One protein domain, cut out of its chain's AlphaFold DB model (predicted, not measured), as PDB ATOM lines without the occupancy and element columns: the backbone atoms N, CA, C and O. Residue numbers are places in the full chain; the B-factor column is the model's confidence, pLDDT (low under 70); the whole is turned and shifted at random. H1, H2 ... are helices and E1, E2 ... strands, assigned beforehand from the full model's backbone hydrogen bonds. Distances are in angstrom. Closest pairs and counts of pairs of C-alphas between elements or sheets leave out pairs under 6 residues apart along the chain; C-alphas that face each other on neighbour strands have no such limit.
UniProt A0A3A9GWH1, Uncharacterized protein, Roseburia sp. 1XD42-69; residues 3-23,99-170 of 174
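This is residues 3 to 23 and 99 to 170 of the 174 residues of an uncharacterized protein of Roseburia sp. 1XD42-69 (UniProt A0A3A9GWH1). Look first for one twisted wall of six antiparallel strands, with a single short helix, H1, packed over one face and the other face bare of any named helix. The strands make the long axis; E2, the longest at 13 residues, runs on past E3 with residues 20 to 23, and after E6 the chain folds back over the face that H1 covers. The printed part has 93 residues, with named elements in the order E1 E2 E3 E4 E5 E6 H1, and the sheet has the same strand order, E1 to E6. The class is mostly strand; the whole is compact, with a radius of gyration of the C-alphas of 13.8 A, yet elongated, spanning 43 by 25 by 25 A.

Start at inner strands E3, residues 99 to 107, and E4, residues 113 to 122, a hairpin at 178 degrees, where N 103 and O 118 are 3.0 A apart, within hydrogen-bond range. E5, residues 132 to 141, forms a hairpin with E4, with N 117 and O 138 at 2.9 A. E6, residues 146 to 151, is an edge strand and forms a hairpin with E5, with N 137 and O 149 at 2.9 A. E3 E4 E5 E6 make a meander, each strand the antiparallel neighbour of the one before. On the other side of E3, find E2, residues 11 to 23, antiparallel to it, with N 14 and O 104 at 2.8 A. The other edge strand, E1, residues 3 to 8, forms a hairpin with E2, with N 6 and O 13 at 2.8 A. E1 and E6 are apart. H1, residues 160 to 169, is on the sheet at a height over the sheet of 9.3 A. It lies over E3 and, only just, over E2, on which 3 of its 10 C-alphas fall. It runs along the strands, at 23 degrees to E3 on the local plane. The closest C-alphas of H1 and E2 are those of Glu 160 and Ile 13, 7.5 A apart. In H1, every O i to N i+4 pair is within hydrogen-bond range.

Find C-alpha 3 at (97.442, 34.807, 54.708), where E1 begins; it is 16.5 A long. E2 spans 36.9 A, E3 27.4 A, E4 27.5 A, E5 25.5 A and E6 16.6 A. H1 runs 14.6 A from C-alpha 160 at (92.685, 43.755, 47.512) to C-alpha 169 at (91.825, 57.706, 43.412).

The two C-alphas farthest apart, those of Ser 110 and Phe 125, are 43.3 A apart. Residues 24 to 98 are not printed; across this cut, between E2 and E3, C-alphas 23 and 99 are 14.9 A apart. Of the links printed whole, none is long. The mean pLDDT of the printed part is 80.8, and residues 20 to 23, 122 to 133 and 152 to 153 are under 70.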
ATOM      1  N   ASN A   3      96.908  33.471  54.468       85.38
ATOM      2  CA  ASN A   3      97.442  34.807  54.708       85.38
ATOM      3  C   ASN A   3      98.301  35.215  53.511       85.38
ATOM      4  O   ASN A   3      99.188  34.463  53.100       85.38
ATOM      5  N   ARG A   4      98.074  36.414  52.972       89.94
ATOM      6  CA  ARG A   4      98.814  36.946  51.822       89.94
ATOM      7  C   ARG A   4      99.135  38.421  52.027       89.94
ATOM      8  O   ARG A   4      98.245  39.217  52.313       89.94
ATOM      9  N   VAL A   5     100.405  38.773  51.831       92.12
ATOM     10  CA  VAL A   5     100.915  40.149  51.920       92.12
ATOM     11  C   VAL A   5     101.388  40.612  50.541       92.12
ATOM     12  O   VAL A   5     102.027  39.853  49.813       92.12
ATOM     13  N   VAL A   6     101.057  41.850  50.173       92.94
ATOM     14  CA  VAL A   6     101.367  42.485  48.885       92.94
ATOM     15  C   VAL A   6     101.784  43.934  49.131       92.94
ATOM     16  O   VAL A   6     101.096  44.666  49.832       92.94
ATOM     17  N   ASN A   7     102.878  44.375  48.510       93.62
ATOM     18  CA  ASN A   7     103.281  45.784  48.523       93.62
ATOM     19  C   ASN A   7     102.691  46.509  47.304       93.62
ATOM     20  O   ASN A   7     102.766  45.994  46.186       93.62
ATOM     21  N   TYR A   8     102.129  47.703  47.494       91.62
ATOM     22  CA  TYR A   8     101.526  48.496  46.421       91.62
ATOM     23  C   TYR A   8     101.674  50.001  46.672       91.62
ATOM     24  O   TYR A   8     101.164  50.502  47.664       91.62
ATOM     25  N   LYS A   9     102.375  50.726  45.785       89.00
ATOM     26  CA  LYS A   9     102.558  52.198  45.841       89.00
ATOM     27  C   LYS A   9     102.934  52.765  47.230       89.00
ATOM     28  O   LYS A   9     102.452  53.817  47.618       89.00
ATOM     29  N   GLY A  10     103.796  52.073  47.980       90.44
ATOM     30  CA  GLY A  10     104.200  52.487  49.336       90.44
ATOM     31  C   GLY A  10     103.300  51.977  50.467       90.44
ATOM     32  O   GLY A  10     103.619  52.182  51.631       90.44
ATOM     33  N   TYR A  11     102.224  51.256  50.159       94.25
ATOM     34  CA  TYR A  11     101.390  50.565  51.139       94.25
ATOM     35  C   TYR A  11     101.767  49.087  51.253       94.25
ATOM     36  O   TYR A  11     102.084  48.429  50.256       94.25
ATOM     37  N   VAL A  12     101.661  48.546  52.466       95.62
ATOM     38  CA  VAL A  12     101.698  47.109  52.754       95.62
ATOM     39  C   VAL A  12     100.261  46.638  52.952       95.62
ATOM     40  O   VAL A  12      99.628  46.995  53.944       95.62
ATOM     41  N   ILE A  13      99.744  45.842  52.016       94.38
ATOM     42  CA  ILE A  13      98.412  45.230  52.072       94.38
ATOM     43  C   ILE A  13      98.565  43.804  52.604       94.38
ATOM     44  O   ILE A  13      99.218  42.972  51.979       94.38
ATOM     45  N   SER A  14      97.947  43.506  53.740       94.38
ATOM     46  CA  SER A  14      97.830  42.169  54.321       94.38
ATOM     47  C   SER A  14      96.383  41.692  54.234       94.38
ATOM     48  O   SER A  14      95.461  42.422  54.590       94.38
ATOM     49  N   THR A  15      96.183  40.461  53.779       91.31
ATOM     50  CA  THR A  15      94.876  39.803  53.664       91.31
ATOM     51  C   THR A  15      94.901  38.460  54.381       91.31
ATOM     52  O   THR A  15      95.914  37.759  54.359       91.31
ATOM     53  N   GLU A  16      93.792  38.127  55.031       90.56
ATOM     54  CA  GLU A  16      93.606  36.925  55.841       90.56
ATOM     55  C   GLU A  16      92.190  36.379  55.590       90.56
ATOM     56  O   GLU A  16      91.198  37.087  55.782       90.56
ATOM     57  N   GLU A  17      92.092  35.116  55.175       84.38
ATOM     58  CA  GLU A  17      90.826  34.386  55.038       84.38
ATOM     59  C   GLU A  17      90.845  33.117  55.898       84.38
ATOM     60  O   GLU A  17      91.803  32.334  55.896       84.38
ATOM     61  N   GLY A  18      89.786  32.902  56.674       79.81
ATOM     62  CA  GLY A  18      89.763  31.860  57.692       79.81
ATOM     63  C   GLY A  18      88.369  31.369  58.045       79.81
ATOM     64  O   GLY A  18      87.387  31.631  57.359       79.81
ATOM     65  N   THR A  19      88.287  30.590  59.119       71.19
ATOM     66  CA  THR A  19      87.025  30.066  59.642       71.19
ATOM     67  C   THR A  19      86.980  30.283  61.142       71.19
ATOM     68  O   THR A  19      87.749  29.670  61.880       71.19
ATOM     69  N   GLU A  20      86.048  31.117  61.580       60.62
ATOM     70  CA  GLU A  20      85.696  31.294  62.981       60.62
ATOM     71  C   GLU A  20      84.716  30.178  63.379       60.62
ATOM     72  O   GLU A  20      83.825  29.802  62.607       60.62
ATOM     73  N   LYS A  21      84.899  29.610  64.571       54.72
ATOM     74  CA  LYS A  21      83.999  28.619  65.174       54.72
ATOM     75  C   LYS A  21      83.613  29.106  66.563       54.72
ATOM     76  O   LYS A  21      84.463  29.647  67.263       54.72
ATOM     77  N   GLY A  22      82.384  28.845  66.994       44.41
ATOM     78  CA  GLY A  22      81.981  29.142  68.364       44.41
ATOM     79  C   GLY A  22      80.593  28.632  68.730       44.41
ATOM     80  O   GLY A  22      79.906  27.982  67.938       44.41
ATOM     81  N   LEU A  23      80.182  28.954  69.955       43.81
ATOM     82  CA  LEU A  23      78.847  28.694  70.486       43.81
ATOM     83  C   LEU A  23      78.065  30.007  70.579       43.81
ATOM     84  O   LEU A  23      78.480  30.930  71.276       43.81
ATOM     85  N   ILE A  99      82.998  31.442  57.653       73.56
ATOM     86  CA  ILE A  99      84.110  32.054  56.929       73.56
ATOM     87  C   ILE A  99      84.183  33.536  57.310       73.56
ATOM     88  O   ILE A  99      83.166  34.239  57.329       73.56
ATOM     89  N   TYR A 100      85.395  33.996  57.614       82.31
ATOM     90  CA  TYR A 100      85.708  35.408  57.809       82.31
ATOM     91  C   TYR A 100      86.769  35.854  56.808       82.31
ATOM     92  O   TYR A 100      87.621  35.064  56.387       82.31
ATOM     93  N   ARG A 101      86.728  37.142  56.467       86.25
ATOM     94  CA  ARG A 101      87.760  37.815  55.676       86.25
ATOM     95  C   ARG A 101      88.214  39.070  56.392       86.25
ATOM     96  O   ARG A 101      87.405  39.811  56.956       86.25
ATOM     97  N   ARG A 102      89.516  39.312  56.336       91.12
ATOM     98  CA  ARG A 102      90.169  40.487  56.892       91.12
ATOM     99  C   ARG A 102      91.152  41.056  55.880       91.12
ATOM    100  O   ARG A 102      91.851  40.318  55.189       91.12
ATOM    101  N   LEU A 103      91.234  42.376  55.852       94.44
ATOM    102  CA  LEU A 103      92.273  43.116  55.156       94.44
ATOM    103  C   LEU A 103      92.804  44.186  56.114       94.44
ATOM    104  O   LEU A 103      92.016  44.892  56.733       94.44
ATOM    105  N   ASN A 104      94.121  44.315  56.247       95.94
ATOM    106  CA  ASN A 104      94.732  45.520  56.802       95.94
ATOM    107  C   ASN A 104      95.726  46.091  55.793       95.94
ATOM    108  O   ASN A 104      96.518  45.347  55.225       95.94
ATOM    109  N   THR A 105      95.686  47.396  55.569       95.12
ATOM    110  CA  THR A 105      96.581  48.109  54.659       95.12
ATOM    111  C   THR A 105      97.189  49.295  55.372       95.12
ATOM    112  O   THR A 105      96.442  50.118  55.883       95.12
ATOM    113  N   VAL A 106      98.517  49.398  55.383       95.56
ATOM    114  CA  VAL A 106      99.263  50.443  56.103       95.56
ATOM    115  C   VAL A 106     100.197  51.167  55.131       95.56
ATOM    116  O   VAL A 106     100.934  50.501  54.403       95.56
ATOM    117  N   SER A 107     100.193  52.503  55.110       93.56
ATOM    118  CA  SER A 107     101.201  53.295  54.382       93.56
ATOM    119  C   SER A 107     102.560  53.206  55.089       93.56
ATOM    120  O   SER A 107     102.649  53.348  56.307       93.56
ATOM    121  N   SER A 108     103.641  53.016  54.329       87.56
ATOM    122  CA  SER A 108     105.021  53.167  54.813       87.56
ATOM    123  C   SER A 108     105.555  54.600  54.646       87.56
ATOM    124  O   SER A 108     106.770  54.809  54.668       87.56
ATOM    125  N   GLY A 109     104.676  55.567  54.378       81.88
ATOM    126  CA  GLY A 109     105.002  56.922  53.951       81.88
ATOM    127  C   GLY A 109     104.102  57.983  54.585       81.88
ATOM    128  O   GLY A 109     103.531  57.802  55.657       81.88
ATOM    129  N   SER A 110     104.008  59.141  53.927       81.06
ATOM    130  CA  SER A 110     103.270  60.306  54.440       81.06
ATOM    131  C   SER A 110     102.006  60.613  53.634       81.06
ATOM    132  O   SER A 110     101.620  61.771  53.497       81.06
ATOM    133  N   ASP A 111     101.378  59.585  53.075       87.94
ATOM    134  CA  ASP A 111     100.136  59.692  52.310       87.94
ATOM    135  C   ASP A 111      98.955  60.083  53.211       87.94
ATOM    136  O   ASP A 111      98.977  59.836  54.420       87.94
ATOM    137  N   ASP A 112      97.917  60.700  52.641       88.06
ATOM    138  CA  ASP A 112      96.784  61.197  53.434       88.06
ATOM    139  C   ASP A 112      95.934  60.072  54.043       88.06
ATOM    140  O   ASP A 112      95.378  60.265  55.127       88.06
ATOM    141  N   ILE A 113      95.889  58.895  53.411       91.06
ATOM    142  CA  ILE A 113      95.404  57.647  54.013       91.06
ATOM    143  C   ILE A 113      96.605  56.936  54.650       91.06
ATOM    144  O   ILE A 113      97.598  56.668  53.982       91.06
ATOM    145  N   GLN A 114      96.519  56.619  55.941       94.31
ATOM    146  CA  GLN A 114      97.586  55.941  56.685       94.31
ATOM    147  C   GLN A 114      97.263  54.467  56.952       94.31
ATOM    148  O   GLN A 114      98.151  53.628  56.812       94.31
ATOM    149  N   GLU A 115      96.011  54.133  57.288       94.56
ATOM    150  CA  GLU A 115      95.590  52.742  57.511       94.56
ATOM    151  C   GLU A 115      94.163  52.464  56.995       94.56
ATOM    152  O   GLU A 115      93.277  53.311  57.110       94.56
ATOM    153  N   ILE A 116      93.917  51.265  56.453       93.75
ATOM    154  CA  ILE A 116      92.585  50.728  56.121       93.75
ATOM    155  C   ILE A 116      92.451  49.330  56.741       93.75
ATOM    156  O   ILE A 116      93.032  48.369  56.236       93.75
ATOM    157  N   ASN A 117      91.634  49.198  57.791       94.56
ATOM    158  CA  ASN A 117      91.261  47.914  58.399       94.56
ATOM    159  C   ASN A 117      89.847  47.477  57.954       94.56
ATOM    160  O   ASN A 117      88.849  48.036  58.413       94.56
ATOM    161  N   SER A 118      89.801  46.477  57.069       91.31
ATOM    162  CA  SER A 118      88.709  45.565  56.674       91.31
ATOM    163  C   SER A 118      88.431  44.389  57.635       91.31
ATOM    164  O   SER A 118      89.348  43.588  57.813       91.31
ATOM    165  N   TYR A 119      87.225  44.167  58.181       88.25
ATOM    166  CA  TYR A 119      86.824  42.839  58.700       88.25
ATOM    167  C   TYR A 119      85.346  42.518  58.442       88.25
ATOM    168  O   TYR A 119      84.470  43.322  58.772       88.25
ATOM    169  N   GLY A 120      85.059  41.307  57.955       83.56
ATOM    170  CA  GLY A 120      83.694  40.808  57.773       83.56
ATOM    171  C   GLY A 120      83.552  39.289  57.906       83.56
ATOM    172  O   GLY A 120      84.537  38.553  57.885       83.56
ATOM    173  N   TYR A 121      82.304  38.827  58.027       76.19
ATOM    174  CA  TYR A 121      81.931  37.410  58.127       76.19
ATOM    175  C   TYR A 121      80.740  37.045  57.228       76.19
ATOM    176  O   TYR A 121      79.900  37.896  56.914       76.19
ATOM    177  N   GLU A 122      80.633  35.769  56.857       68.31
ATOM    178  CA  GLU A 122      79.509  35.255  56.064       68.31
ATOM    179  C   GLU A 122      78.172  35.234  56.834       68.31
ATOM    180  O   GLU A 122      78.111  35.384  58.061       68.31
ATOM    181  N   GLY A 123      77.070  35.090  56.093       55.81
ATOM    182  CA  GLY A 123      75.728  34.949  56.657       55.81
ATOM    183  C   GLY A 123      75.503  33.614  57.370       55.81
ATOM    184  O   GLY A 123      76.143  32.614  57.086       55.81
ATOM    185  N   GLU A 124      74.558  33.590  58.311       50.41
ATOM    186  CA  GLU A 124      74.270  32.392  59.121       50.41
ATOM    187  C   GLU A 124      73.371  31.358  58.430       50.41
ATOM    188  O   GLU A 124      73.241  30.251  58.942       50.41
ATOM    189  N   PHE A 125      72.692  31.732  57.339       47.78
ATOM    190  CA  PHE A 125      71.504  31.011  56.867       47.78
ATOM    191  C   PHE A 125      71.335  30.897  55.347       47.78
ATOM    192  O   PHE A 125      70.323  30.350  54.919       47.78
ATOM    193  N   GLU A 126      72.293  31.345  54.529       34.88
ATOM    194  CA  GLU A 126      72.193  31.197  53.069       34.88
ATOM    195  C   GLU A 126      73.398  30.493  52.449       34.88
ATOM    196  O   GLU A 126      74.516  30.511  52.962       34.88
ATOM    197  N   ILE A 127      73.103  29.797  51.354       42.38
ATOM    198  CA  ILE A 127      73.986  28.891  50.631       42.38
ATOM    199  C   ILE A 127      74.404  29.598  49.335       42.38
ATOM    200  O   ILE A 127      73.571  30.229  48.695       42.38
ATOM    201  N   CYS A 128      75.668  29.410  48.938       32.81
ATOM    202  CA  CYS A 128      76.357  30.000  47.777       32.81
ATOM    203  C   CYS A 128      76.946  31.421  47.956       32.81
ATOM    204  O   CYS A 128      76.268  32.386  48.276       32.81
ATOM    205  N   ALA A 129      78.242  31.507  47.627       36.75
ATOM    206  CA  ALA A 129      78.983  32.665  47.109       36.75
ATOM    207  C   ALA A 129      78.859  34.042  47.812       36.75
ATOM    208  O   ALA A 129      78.017  34.867  47.481       36.75
ATOM    209  N   GLY A 130      79.867  34.380  48.625       41.72
ATOM    210  CA  GLY A 130      80.404  35.751  48.705       41.72
ATOM    211  C   GLY A 130      79.621  36.807  49.500       41.72
ATOM    212  O   GLY A 130      80.143  37.908  49.684       41.72
ATOM    213  N   HIS A 131      78.428  36.503  50.008       52.16
ATOM    214  CA  HIS A 131      77.665  37.434  50.841       52.16
ATOM    215  C   HIS A 131      78.299  37.652  52.225       52.16
ATOM    216  O   HIS A 131      78.690  36.704  52.912       52.16
ATOM    217  N   CYS A 132      78.359  38.913  52.665       60.78
ATOM    218  CA  CYS A 132      78.870  39.294  53.983       60.78
ATOM    219  C   CYS A 132      77.754  39.925  54.811       60.78
ATOM    220  O   CYS A 132      77.284  41.014  54.497       60.78
ATOM    221  N   LYS A 133      77.368  39.278  55.917       65.25
ATOM    222  CA  LYS A 133      76.285  39.761  56.792       65.25
ATOM    223  C   LYS A 133      76.672  41.021  57.576       65.25
ATOM    224  O   LYS A 133      75.796  41.713  58.099       65.25
ATOM    225  N   LYS A 134      77.976  41.300  57.718       70.75
ATOM    226  CA  LYS A 134      78.488  42.528  58.339       70.75
ATOM    227  C   LYS A 134      79.971  42.745  58.042       70.75
ATOM    228  O   LYS A 134      80.817  42.182  58.734       70.75
ATOM    229  N   GLU A 135      80.280  43.626  57.100       81.62
ATOM    230  CA  GLU A 135      81.617  44.211  56.986       81.62
ATOM    231  C   GLU A 135      81.711  45.451  57.892       81.62
ATOM    232  O   GLU A 135      80.756  46.222  58.034       81.62
ATOM    233  N   LYS A 136      82.864  45.645  58.535       87.19
ATOM    234  CA  LYS A 136      83.237  46.866  59.254       87.19
ATOM    235  C   LYS A 136      84.562  47.363  58.688       87.19
ATOM    236  O   LYS A 136      85.563  46.661  58.817       87.19
ATOM    237  N   THR A 137      84.579  48.590  58.183       89.88
ATOM    238  CA  THR A 137      85.807  49.244  57.716       89.88
ATOM    239  C   THR A 137      86.137  50.440  58.585       89.88
ATOM    240  O   THR A 137      85.261  51.250  58.902       89.88
ATOM    241  N   ILE A 138      87.409  50.569  58.952       92.88
ATOM    242  CA  ILE A 138      87.965  51.779  59.558       92.88
ATOM    243  C   ILE A 138      89.095  52.266  58.655       92.88
ATOM    244  O   ILE A 138      90.040  51.523  58.410       92.88
ATOM    245  N   ILE A 139      88.978  53.503  58.176       92.62
ATOM    246  CA  ILE A 139      90.024  54.194  57.415       92.62
ATOM    247  C   ILE A 139      90.580  55.295  58.309       92.62
ATOM    248  O   ILE A 139      89.814  56.108  58.831       92.62
ATOM    249  N   GLU A 140      91.890  55.314  58.504       93.56
ATOM    250  CA  GLU A 140      92.600  56.289  59.322       93.56
ATOM    251  C   GLU A 140      93.433  57.214  58.442       93.56
ATOM    252  O   GLU A 140      94.273  56.774  57.657       93.56
ATOM    253  N   MET A 141      93.173  58.511  58.579       92.25
ATOM    254  CA  MET A 141      93.833  59.562  57.819       92.25
ATOM    255  C   MET A 141      95.041  60.110  58.586       92.25
ATOM    256  O   MET A 141      95.049  60.143  59.817       92.25
ATOM    257  N   LYS A 142      96.011  60.669  57.863       91.25
ATOM    258  CA  LYS A 142      97.231  61.329  58.374       91.25
ATOM    259  C   LYS A 142      97.001  62.414  59.433       91.25
ATOM    260  O   LYS A 142      97.880  62.688  60.244       91.25
ATOM    261  N   ASN A 143      95.818  63.027  59.451       89.94
ATOM    262  CA  ASN A 143      95.403  64.016  60.454       89.94
ATOM    263  C   ASN A 143      94.686  63.405  61.681       89.94
ATOM    264  O   ASN A 143      94.079  64.136  62.462       89.94
ATOM    265  N   GLY A 144      94.701  62.077  61.841       87.19
ATOM    266  CA  GLY A 144      94.041  61.345  62.927       87.19
ATOM    267  C   GLY A 144      92.523  61.175  62.769       87.19
ATOM    268  O   GLY A 144      91.884  60.548  63.620       87.19
ATOM    269  N   ARG A 145      91.909  61.701  61.697       90.44
ATOM    270  CA  ARG A 145      90.486  61.473  61.400       90.44
ATOM    271  C   ARG A 145      90.269  60.002  61.043       90.44
ATOM    272  O   ARG A 145      90.951  59.472  60.172       90.44
ATOM    273  N   LYS A 146      89.263  59.370  61.658       91.56
ATOM    274  CA  LYS A 146      88.867  57.984  61.356       91.56
ATOM    275  C   LYS A 146      87.484  57.944  60.706       91.56
ATOM    276  O   LYS A 146      86.506  58.370  61.322       91.56
ATOM    277  N   ILE A 147      87.400  57.433  59.482       90.50
ATOM    278  CA  ILE A 147      86.147  57.150  58.765       90.50
ATOM    279  C   ILE A 147      85.713  55.723  59.139       90.50
ATOM    280  O   ILE A 147      86.559  54.847  59.315       90.50
ATOM    281  N   ARG A 148      84.409  55.487  59.335       90.69
ATOM    282  CA  ARG A 148      83.870  54.211  59.841       90.69
ATOM    283  C   ARG A 148      82.680  53.748  59.004       90.69
ATOM    284  O   ARG A 148      81.570  54.229  59.220       90.69
ATOM    285  N   ILE A 149      82.903  52.780  58.122       87.50
ATOM    286  CA  ILE A 149      81.896  52.256  57.189       87.50
ATOM    287  C   ILE A 149      81.382  50.900  57.694       87.50
ATOM    288  O   ILE A 149      82.103  50.151  58.362       87.50
ATOM    289  N   LYS A 150      80.112  50.591  57.416       82.25
ATOM    290  CA  LYS A 150      79.480  49.301  57.728       82.25
ATOM    291  C   LYS A 150      78.597  48.878  56.556       82.25
ATOM    292  O   LYS A 150      77.560  49.497  56.348       82.25
ATOM    293  N   ARG A 151      78.967  47.811  55.845       74.44
ATOM    294  CA  ARG A 151      78.133  47.189  54.799       74.44
ATOM    295  C   ARG A 151      77.510  45.890  55.335       74.44
ATOM    296  O   ARG A 151      78.075  45.261  56.232       74.44
ATOM    297  N   GLY A 152      76.328  45.516  54.842       66.81
ATOM    298  CA  GLY A 152      75.542  44.379  55.360       66.81
ATOM    299  C   GLY A 152      75.180  43.298  54.339       66.81
ATOM    300  O   GLY A 152      74.442  42.381  54.688       66.81
ATOM    301  N   GLU A 153      75.661  43.427  53.100       63.50
ATOM    302  CA  GLU A 153      75.206  42.625  51.953       63.50
ATOM    303  C   GLU A 153      76.357  41.857  51.282       63.50
ATOM    304  O   GLU A 153      76.223  40.668  50.987       63.50
ATOM    305  N   ALA A 154      77.516  42.494  51.089       70.25
ATOM    306  CA  ALA A 154      78.683  41.922  50.414       70.25
ATOM    307  C   ALA A 154      80.001  42.322  51.098       70.25
ATOM    308  O   ALA A 154      80.075  43.338  51.791       70.25
ATOM    309  N   TYR A 155      81.043  41.513  50.887       73.88
ATOM    310  CA  TYR A 155      82.431  41.904  51.150       73.88
ATOM    311  C   TYR A 155      82.843  43.006  50.161       73.88
ATOM    312  O   TYR A 155      82.568  42.870  48.970       73.88
ATOM    313  N   HIS A 156      83.502  44.072  50.624       83.19
ATOM    314  CA  HIS A 156      83.926  45.186  49.768       83.19
ATOM    315  C   HIS A 156      85.377  45.583  50.066       83.19
ATOM    316  O   HIS A 156      86.293  45.245  49.319       83.19
ATOM    317  N   PHE A 157      85.622  46.214  51.214       83.62
ATOM    318  CA  PHE A 157      86.950  46.710  51.610       83.62
ATOM    319  C   PHE A 157      87.905  45.601  52.094       83.62
ATOM    320  O   PHE A 157      89.062  45.857  52.413       83.62
ATOM    321  N   THR A 158      87.421  44.363  52.160       84.88
ATOM    322  CA  THR A 158      88.205  43.132  52.341       84.88
ATOM    323  C   THR A 158      88.851  42.629  51.045       84.88
ATOM    324  O   THR A 158      89.718  41.760  51.109       84.88
ATOM    325  N   TYR A 159      88.485  43.167  49.873       85.88
ATOM    326  CA  TYR A 159      89.108  42.808  48.599       85.88
ATOM    327  C   TYR A 159      90.297  43.715  48.240       85.88
ATOM    328  O   TYR A 159      90.185  44.937  48.176       85.88
ATOM    329  N   GLU A 160      91.427  43.088  47.895       88.12
ATOM    330  CA  GLU A 160      92.685  43.755  47.512       88.12
ATOM    331  C   GLU A 160      92.518  44.772  46.364       88.12
ATOM    332  O   GLU A 160      93.182  45.805  46.365       88.12
ATOM    333  N   HIS A 161      91.648  44.502  45.383       86.06
ATOM    334  CA  HIS A 161      91.486  45.365  44.204       86.06
ATOM    335  C   HIS A 161      90.754  46.680  44.523       86.06
ATOM    336  O   HIS A 161      91.230  47.735  44.120       86.06
ATOM    337  N   ILE A 162      89.685  46.631  45.325       87.88
ATOM    338  CA  ILE A 162      88.950  47.820  45.797       87.88
ATOM    339  C   ILE A 162      89.868  48.727  46.628       87.88
ATOM    340  O   ILE A 162      89.867  49.943  46.470       87.88
ATOM    341  N   VAL A 163      90.715  48.150  47.486       89.50
ATOM    342  CA  VAL A 163      91.650  48.944  48.300       89.50
ATOM    343  C   VAL A 163      92.751  49.592  47.453       89.50
ATOM    344  O   VAL A 163      93.153  50.718  47.741       89.50
ATOM    345  N   LYS A 164      93.190  48.947  46.367       90.00
ATOM    346  CA  LYS A 164      94.095  49.566  45.383       90.00
ATOM    347  C   LYS A 164      93.438  50.727  44.635       90.00
ATOM    348  O   LYS A 164      94.081  51.748  44.445       90.00
ATOM    349  N   GLU A 165      92.167  50.604  44.268       90.25
ATOM    350  CA  GLU A 165      91.403  51.680  43.624       90.25
ATOM    351  C   GLU A 165      91.216  52.899  44.546       90.25
ATOM    352  O   GLU A 165      91.383  54.039  44.111       90.25
ATOM    353  N   ILE A 166      90.992  52.677  45.846       89.62
ATOM    354  CA  ILE A 166      90.947  53.741  46.867       89.62
ATOM    355  C   ILE A 166      92.315  54.431  47.021       89.62
ATOM    356  O   ILE A 166      92.374  55.656  47.104       89.62
ATOM    357  N   ILE A 167      93.420  53.673  47.015       90.12
ATOM    358  CA  ILE A 167      94.790  54.227  47.021       90.12
ATOM    359  C   ILE A 167      95.060  55.064  45.757       90.12
ATOM    360  O   ILE A 167      95.737  56.087  45.826       90.12
ATOM    361  N   ASP A 168      94.529  54.637  44.611       89.19
ATOM    362  CA  ASP A 168      94.791  55.251  43.307       89.19
ATOM    363  C   ASP A 168      93.967  56.511  43.037       89.19
ATOM    364  O   ASP A 168      94.426  57.399  42.316       89.19
ATOM    365  N   THR A 169      92.766  56.592  43.607       87.31
ATOM    366  CA  THR A 169      91.825  57.706  43.412       87.31
ATOM    367  C   THR A 169      91.787  58.682  44.589       87.31
ATOM    368  O   THR A 169      91.421  59.842  44.405       87.31
ATOM    369  N   GLY A 170      92.117  58.227  45.802       81.75
ATOM    370  CA  GLY A 170      91.853  58.950  47.051       81.75
ATOM    371  C   GLY A 170      90.364  59.042  47.419       81.75
ATOM    372  O   GLY A 170      90.021  59.702  48.403       81.75
TER     373      GLY A 170